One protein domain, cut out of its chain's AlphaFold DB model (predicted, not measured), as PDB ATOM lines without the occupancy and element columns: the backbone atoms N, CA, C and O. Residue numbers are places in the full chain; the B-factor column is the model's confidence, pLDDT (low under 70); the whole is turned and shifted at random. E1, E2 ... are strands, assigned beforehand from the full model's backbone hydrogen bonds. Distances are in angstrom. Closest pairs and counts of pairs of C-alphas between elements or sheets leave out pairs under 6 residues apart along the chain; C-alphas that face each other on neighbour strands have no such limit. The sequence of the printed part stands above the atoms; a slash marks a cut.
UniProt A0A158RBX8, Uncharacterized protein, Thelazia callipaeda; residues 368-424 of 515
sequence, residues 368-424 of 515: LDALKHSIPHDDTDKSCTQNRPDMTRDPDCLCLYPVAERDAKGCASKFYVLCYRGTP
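What this domain is: This is residues 368 to 424 of the 515 residues of an uncharacterized protein of Thelazia callipaeda (UniProt A0A158RBX8). With little regular structure, this is a rod built along one long strand, E4, with E2 and E3 end to end along one side of it and short E1 on the other. A long loop, residues 377 to 396, joins E1 to E2. The 57 printed residues have no named helix and four strands, E1 to E4 in order, 21 residues, all strand, in one mixed, branched sheet. The whole is only just compact, close to loose, radius of gyration of the C-alphas 12.0 A, spans 40 by 18 by 15 A.

Where its parts are: Find C-alpha 374 at (81.834, 23.971, 114.845), where E1, residues 374 to 376, begins. E2 is residues 397 to 400 and E3 403 to 406. E4, residues 412 to 421, runs 26.1 A to C-alpha 421 at (71.542, 8.411, 114.633).

How they stand to each other: E1 is parallel to E4, 41 degrees; see N 375 and O 415, 2.9 A. E2 is antiparallel to E4, 156 degrees, with N 400 and O 418 at 2.8 A. E3 and E4 form an antiparallel hairpin, 167 degrees, with N 404 and O 414 at 2.9 A.

The domain as a whole: The farthest C-alphas, Ala 408 and Pro 424, are 41.2 A apart. The printed part has no cut; the E1 to E2 link is long. Residues 385 to 393 and 424 have pLDDT under 70.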
ATOM      1  N   LEU A 368      77.873  34.257 115.762       90.31
ATOM      2  CA  LEU A 368      78.760  33.177 115.362       90.31
ATOM      3  C   LEU A 368      77.937  32.130 114.611       90.31
ATOM      4  O   LEU A 368      76.904  31.678 115.102       90.31
ATOM      5  N   ASP A 369      78.384  31.766 113.414       89.31
ATOM      6  CA  ASP A 369      77.734  30.737 112.600       89.31
ATOM      7  C   ASP A 369      78.068  29.353 113.171       89.31
ATOM      8  O   ASP A 369      79.236  28.954 113.179       89.31
ATOM      9  N   ALA A 370      77.056  28.642 113.670       85.94
ATOM     10  CA  ALA A 370      77.241  27.344 114.299       85.94
ATOM     11  C   ALA A 370      77.809  26.299 113.337       85.94
ATOM     12  O   ALA A 370      78.597  25.479 113.782       85.94
ATOM     13  N   LEU A 371      77.493  26.346 112.038       85.12
ATOM     14  CA  LEU A 371      78.043  25.381 111.083       85.12
ATOM     15  C   LEU A 371      79.537  25.641 110.876       85.12
ATOM     16  O   LEU A 371      80.365  24.770 111.124       85.12
ATOM     17  N   LYS A 372      79.896  26.878 110.522       87.75
ATOM     18  CA  LYS A 372      81.280  27.234 110.163       87.75
ATOM     19  C   LYS A 372      82.261  27.189 111.330       87.75
ATOM     20  O   LYS A 372      83.449  26.978 111.120       87.75
ATOM     21  N   HIS A 373      81.782  27.443 112.545       91.06
ATOM     22  CA  HIS A 373      82.624  27.529 113.744       91.06
ATOM     23  C   HIS A 373      82.463  26.315 114.654       91.06
ATOM     24  O   HIS A 373      82.761  26.390 115.853       91.06
ATOM     25  N   SER A 374      81.952  25.214 114.109       90.31
ATOM     26  CA  SER A 374      81.834  23.971 114.845       90.31
ATOM     27  C   SER A 374      82.982  23.013 114.569       90.31
ATOM     28  O   SER A 374      83.580  22.999 113.497       90.31
ATOM     29  N   ILE A 375      83.295  22.209 115.578       90.38
ATOM     30  CA  ILE A 375      84.211  21.075 115.492       90.38
ATOM     31  C   ILE A 375      83.466  19.809 115.927       90.38
ATOM     32  O   ILE A 375      82.651  19.885 116.845       90.38
ATOM     33  N   PRO A 376      83.697  18.646 115.306       88.75
ATOM     34  CA  PRO A 376      83.032  17.416 115.723       88.75
ATOM     35  C   PRO A 376      83.370  17.084 117.186       88.75
ATOM     36  O   PRO A 376      84.518  17.205 117.612       88.75
ATOM     37  N   HIS A 377      82.361  16.705 117.972       91.56
ATOM     38  CA  HIS A 377      82.545  16.200 119.334       91.56
ATOM     39  C   HIS A 377      83.018  14.744 119.287       91.56
ATOM     40  O   HIS A 377      82.566  13.992 118.425       91.56
ATOM     41  N   ASP A 378      83.830  14.316 120.254       90.06
ATOM     42  CA  ASP A 378      84.334  12.932 120.328       90.06
ATOM     43  C   ASP A 378      83.209  11.883 120.437       90.06
ATOM     44  O   ASP A 378      83.328  10.776 119.919       90.06
ATOM     45  N   ASP A 379      82.095  12.261 121.072       88.69
ATOM     46  CA  ASP A 379      80.888  11.427 121.222       88.69
ATOM     47  C   ASP A 379      79.977  11.431 119.980       88.69
ATOM     48  O   ASP A 379      78.867  10.899 120.024       88.69
ATOM     49  N   THR A 380      80.395  12.067 118.885       89.75
ATOM     50  CA  THR A 380      79.643  12.029 117.628       89.75
ATOM     51  C   THR A 380      79.621  10.609 117.094       89.75
ATOM     52  O   THR A 380      80.657   9.947 116.993       89.75
ATOM     53  N   ASP A 381      78.431  10.137 116.735       88.62
ATOM     54  CA  ASP A 381      78.263   8.818 116.153       88.62
ATOM     55  C   ASP A 381      79.043   8.742 114.834       88.62
ATOM     56  O   ASP A 381      78.754   9.456 113.875       88.62
ATOM     57  N   LYS A 382      80.043   7.858 114.783       86.81
ATOM     58  CA  LYS A 382      80.897   7.652 113.605       86.81
ATOM     59  C   LYS A 382      80.113   7.134 112.400       86.81
ATOM     60  O   LYS A 382      80.588   7.275 111.275       86.81
ATOM     61  N   SER A 383      78.949   6.520 112.629       87.50
ATOM     62  CA  SER A 383      78.055   6.076 111.558       87.50
ATOM     63  C   SER A 383      77.350   7.244 110.870       87.50
ATOM     64  O   SER A 383      77.012   7.135 109.694       87.50
ATOM     65  N   CYS A 384      77.206   8.383 111.555       86.31
ATOM     66  CA  CYS A 384      76.768   9.618 110.933       86.31
ATOM     67  C   CYS A 384      77.902  10.165 110.077       86.31
ATOM     68  O   CYS A 384      78.748  10.923 110.547       86.31
ATOM     69  N   THR A 385      77.931   9.764 108.802       66.38
ATOM     70  CA  THR A 385      78.925  10.234 107.834       66.38
ATOM     71  C   THR A 385      78.830  11.748 107.666       66.38
ATOM     72  O   THR A 385      78.067  12.272 106.849       66.38
ATOM     73  N   GLN A 386      79.637  12.465 108.440       64.38
ATOM     74  CA  GLN A 386      79.934  13.875 108.255       64.38
ATOM     75  C   GLN A 386      81.050  13.999 107.221       64.38
ATOM     76  O   GLN A 386      82.197  14.291 107.544       64.38
ATOM     77  N   ASN A 387      80.734  13.767 105.946       55.78
ATOM     78  CA  ASN A 387      81.723  13.967 104.879       55.78
ATOM     79  C   ASN A 387      82.113  15.446 104.704       55.78
ATOM     80  O   ASN A 387      83.050  15.748 103.966       55.78
ATOM     81  N   ARG A 388      81.421  16.369 105.382       54.59
ATOM     82  CA  ARG A 388      81.828  17.760 105.562       54.59
ATOM     83  C   ARG A 388      81.395  18.266 106.940       54.59
ATOM     84  O   ARG A 388      80.353  17.819 107.423       54.59
ATOM     85  N   PRO A 389      82.121  19.242 107.514       55.12
ATOM     86  CA  PRO A 389      81.681  19.966 108.711       55.12
ATOM     87  C   PRO A 389      80.311  20.648 108.537       55.12
ATOM     88  O   PRO A 389      79.673  20.999 109.522       55.12
ATOM     89  N   ASP A 390      79.825  20.780 107.298       55.84
ATOM     90  CA  ASP A 390      78.676  21.627 106.987       55.84
ATOM     91  C   ASP A 390      77.334  20.888 106.857       55.84
ATOM     92  O   ASP A 390      76.308  21.553 106.769       55.84
ATOM     93  N   MET A 391      77.292  19.548 106.809       56.66
ATOM     94  CA  MET A 391      76.018  18.804 106.777       56.66
ATOM     95  C   MET A 391      76.229  17.288 106.855       56.66
ATOM     96  O   MET A 391      76.965  16.708 106.050       56.66
ATOM     97  N   THR A 392      75.495  16.620 107.745       62.06
ATOM     98  CA  THR A 392      75.177  15.199 107.579       62.06
ATOM     99  C   THR A 392      74.252  15.062 106.370       62.06
ATOM    100  O   THR A 392      73.155  15.610 106.344       62.06
ATOM    101  N   ARG A 393      74.696  14.340 105.336       68.19
ATOM    102  CA  ARG A 393      73.807  13.911 104.236       68.19
ATOM    103  C   ARG A 393      72.885  12.767 104.644       68.19
ATOM    104  O   ARG A 393      71.973  12.433 103.897       68.19
ATOM    105  N   ASP A 394      73.177  12.155 105.782       80.69
ATOM    106  CA  ASP A 394      72.416  11.052 106.330       80.69
ATOM    107  C   ASP A 394      71.126  11.591 106.972       80.69
ATOM    108  O   ASP A 394      71.218  12.299 107.981       80.69
ATOM    109  N   PRO A 395      69.944  11.315 106.389       81.25
ATOM    110  CA  PRO A 395      68.671  11.799 106.918       81.25
ATOM    111  C   PRO A 395      68.334  11.190 108.284       81.25
ATOM    112  O   PRO A 395      67.536  11.770 109.013       81.25
ATOM    113  N   ASP A 396      68.959  10.066 108.654       87.25
ATOM    114  CA  ASP A 396      68.738   9.412 109.947       87.25
ATOM    115  C   ASP A 396      69.579  10.036 111.075       87.25
ATOM    116  O   ASP A 396      69.466   9.646 112.243       87.25
ATOM    117  N   CYS A 397      70.458  10.985 110.736       89.25
ATOM    118  CA  CYS A 397      71.377  11.611 111.672       89.25
ATOM    119  C   CYS A 397      70.909  12.996 112.097       89.25
ATOM    120  O   CYS A 397      70.874  13.942 111.309       89.25
ATOM    121  N   LEU A 398      70.652  13.125 113.393       89.62
ATOM    122  CA  LEU A 398      70.299  14.375 114.041       89.62
ATOM    123  C   LEU A 398      71.542  14.991 114.682       89.62
ATOM    124  O   LEU A 398      72.241  14.332 115.450       89.62
ATOM    125  N   CYS A 399      71.806  16.264 114.385       90.69
ATOM    126  CA  CYS A 399      72.982  16.978 114.875       90.69
ATOM    127  C   CYS A 399      72.607  18.144 115.788       90.69
ATOM    128  O   CYS A 399      71.740  18.958 115.473       90.69
ATOM    129  N   LEU A 400      73.312  18.251 116.909       90.81
ATOM    130  CA  LEU A 400      73.211  19.341 117.872       90.81
ATOM    131  C   LEU A 400      74.494  20.168 117.862       90.81
ATOM    132  O   LEU A 400      75.580  19.624 117.679       90.81
ATOM    133  N   TYR A 401      74.367  21.468 118.143       92.56
ATOM    134  CA  TYR A 401      75.491  22.410 118.151       92.56
ATOM    135  C   TYR A 401      75.707  23.053 119.534       92.56
ATOM    136  O   TYR A 401      75.439  24.246 119.709       92.56
ATOM    137  N   PRO A 402      76.115  22.299 120.575       90.62
ATOM    138  CA  PRO A 402      76.393  22.890 121.880       90.62
ATOM    139  C   PRO A 402      77.621  23.813 121.842       90.62
ATOM    140  O   PRO A 402      78.560  23.605 121.079       90.62
ATOM    141  N   VAL A 403      77.640  24.836 122.703       92.19
ATOM    142  CA  VAL A 403      78.789  25.749 122.837       92.19
ATOM    143  C   VAL A 403      79.999  24.970 123.357       92.19
ATOM    144  O   VAL A 403      79.946  24.394 124.444       92.19
ATOM    145  N   ALA A 404      81.085  24.967 122.584       88.44
ATOM    146  CA  ALA A 404      82.329  24.288 122.935       88.44
ATOM    147  C   ALA A 404      83.223  25.162 123.806       88.44
ATOM    148  O   ALA A 404      83.757  24.719 124.823       88.44
ATOM    149  N   GLU A 405      83.380  26.414 123.388       93.19
ATOM    150  CA  GLU A 405      84.321  27.346 123.981       93.19
ATOM    151  C   GLU A 405      83.692  28.736 124.056       93.19
ATOM    152  O   GLU A 405      82.931  29.152 123.175       93.19
ATOM    153  N   ARG A 406      84.016  29.453 125.135       93.25
ATOM    154  CA  ARG A 406      83.714  30.874 125.283       93.25
ATOM    155  C   ARG A 406      85.006  31.674 125.362       93.25
ATOM    156  O   ARG A 406      85.962  31.255 126.023       93.25
ATOM    157  N   ASP A 407      85.016  32.849 124.753       93.69
ATOM    158  CA  ASP A 407      86.110  33.808 124.864       93.69
ATOM    159  C   ASP A 407      86.186  34.437 126.275       93.69
ATOM    160  O   ASP A 407      85.380  34.149 127.167       93.69
ATOM    161  N   ALA A 408      87.174  35.310 126.494       93.38
ATOM    162  CA  ALA A 408      87.348  36.028 127.760       93.38
ATOM    163  C   ALA A 408      86.193  37.002 128.082       93.38
ATOM    164  O   ALA A 408      86.050  37.424 129.227       93.38
ATOM    165  N   LYS A 409      85.367  37.359 127.090       90.81
ATOM    166  CA  LYS A 409      84.179  38.212 127.243       90.81
ATOM    167  C   LYS A 409      82.914  37.391 127.519       90.81
ATOM    168  O   LYS A 409      81.843  37.971 127.687       90.81
ATOM    169  N   GLY A 410      83.028  36.062 127.576       90.94
ATOM    170  CA  GLY A 410      81.913  35.141 127.773       90.94
ATOM    171  C   GLY A 410      81.106  34.859 126.502       90.94
ATOM    172  O   GLY A 410      80.047  34.241 126.589       90.94
ATOM    173  N   CYS A 411      81.572  35.276 125.329       93.81
ATOM    174  CA  CYS A 411      80.932  35.017 124.045       93.81
ATOM    175  C   CYS A 411      81.320  33.646 123.506       93.81
ATOM    176  O   CYS A 411      82.462  33.227 123.663       93.81
ATOM    177  N   ALA A 412      80.384  32.943 122.865       93.19
ATOM    178  CA  ALA A 412      80.703  31.687 122.193       93.19
ATOM    179  C   ALA A 412      81.747  31.947 121.097       93.19
ATOM    180  O   ALA A 412      81.543  32.813 120.249       93.19
ATOM    181  N   SER A 413      82.860  31.219 121.140       94.50
ATOM    182  CA  SER A 413      83.931  31.297 120.140       94.50
ATOM    183  C   SER A 413      83.976  30.063 119.244       94.50
ATOM    184  O   SER A 413      84.460  30.154 118.120       94.50
ATOM    185  N   LYS A 414      83.474  28.921 119.731       94.12
ATOM    186  CA  LYS A 414      83.377  27.656 118.992       94.12
ATOM    187  C   LYS A 414      82.160  26.857 119.443       94.12
ATOM    188  O   LYS A 414      81.752  26.938 120.608       94.12
ATOM    189  N   PHE A 415      81.644  26.025 118.549       94.44
ATOM    190  CA  PHE A 415      80.622  25.023 118.844       94.44
ATOM    191  C   PHE A 415      81.193  23.615 118.692       94.44
ATOM    192  O   PHE A 415      82.170  23.400 117.981       94.44
ATOM    193  N   TYR A 416      80.592  22.649 119.368       93.06
ATOM    194  CA  TYR A 416      80.775  21.247 119.029       93.06
ATOM    195  C   TYR A 416      79.646  20.838 118.090       93.06
ATOM    196  O   TYR A 416      78.530  21.303 118.284       93.06
ATOM    197  N   VAL A 417      79.899  19.963 117.121       92.44
ATOM    198  CA  VAL A 417      78.838  19.219 116.438       92.44
ATOM    199  C   VAL A 417      78.713  17.878 117.123       92.44
ATOM    200  O   VAL A 417      79.692  17.144 117.195       92.44
ATOM    201  N   LEU A 418      77.528  17.559 117.623       91.56
ATOM    202  CA  LEU A 418      77.211  16.240 118.140       91.56
ATOM    203  C   LEU A 418      76.108  15.641 117.283       91.56
ATOM    204  O   LEU A 418      74.945  16.009 117.444       91.56
ATOM    205  N   CYS A 419      76.471  14.722 116.397       92.38
ATOM    206  CA  CYS A 419      75.490  13.953 115.641       92.38
ATOM    207  C   CYS A 419      75.258  12.591 116.269       92.38
ATOM    208  O   CYS A 419      76.198  11.925 116.702       92.38
ATOM    209  N   TYR A 420      74.003  12.177 116.284       91.12
ATOM    210  CA  TYR A 420      73.596  10.836 116.655       91.12
ATOM    211  C   TYR A 420      72.555  10.349 115.666       91.12
ATOM    212  O   TYR A 420      71.700  11.109 115.205       91.12
ATOM    213  N   ARG A 421      72.614   9.060 115.361       90.44
ATOM    214  CA  ARG A 421      71.542   8.411 114.633       90.44
ATOM    215  C   ARG A 421      70.373   8.271 115.596       90.44
ATOM    216  O   ARG A 421      70.532   7.714 116.687       90.44
ATOM    217  N   GLY A 422      69.219   8.829 115.240       83.06
ATOM    218  CA  GLY A 422      68.013   8.586 116.017       83.06
ATOM    219  C   GLY A 422      67.820   7.078 116.065       83.06
ATOM    220  O   GLY A 422      67.649   6.455 115.019       83.06
ATOM    221  N   THR A 423      67.911   6.450 117.243       73.69
ATOM    222  CA  THR A 423      67.470   5.058 117.331       73.69
ATOM    223  C   THR A 423      66.025   5.089 116.871       73.69
ATOM    224  O   THR A 423      65.279   5.883 117.466       73.69
ATOM    225  N   PRO A 424      65.634   4.314 115.837       62.75
ATOM    226  CA  PRO A 424      64.238   4.249 115.446       62.75
ATOM    227  C   PRO A 424      63.508   3.996 116.746       62.75
ATOM    228  O   PRO A 424      63.884   3.070 117.478       62.75
TER     229      PRO A 424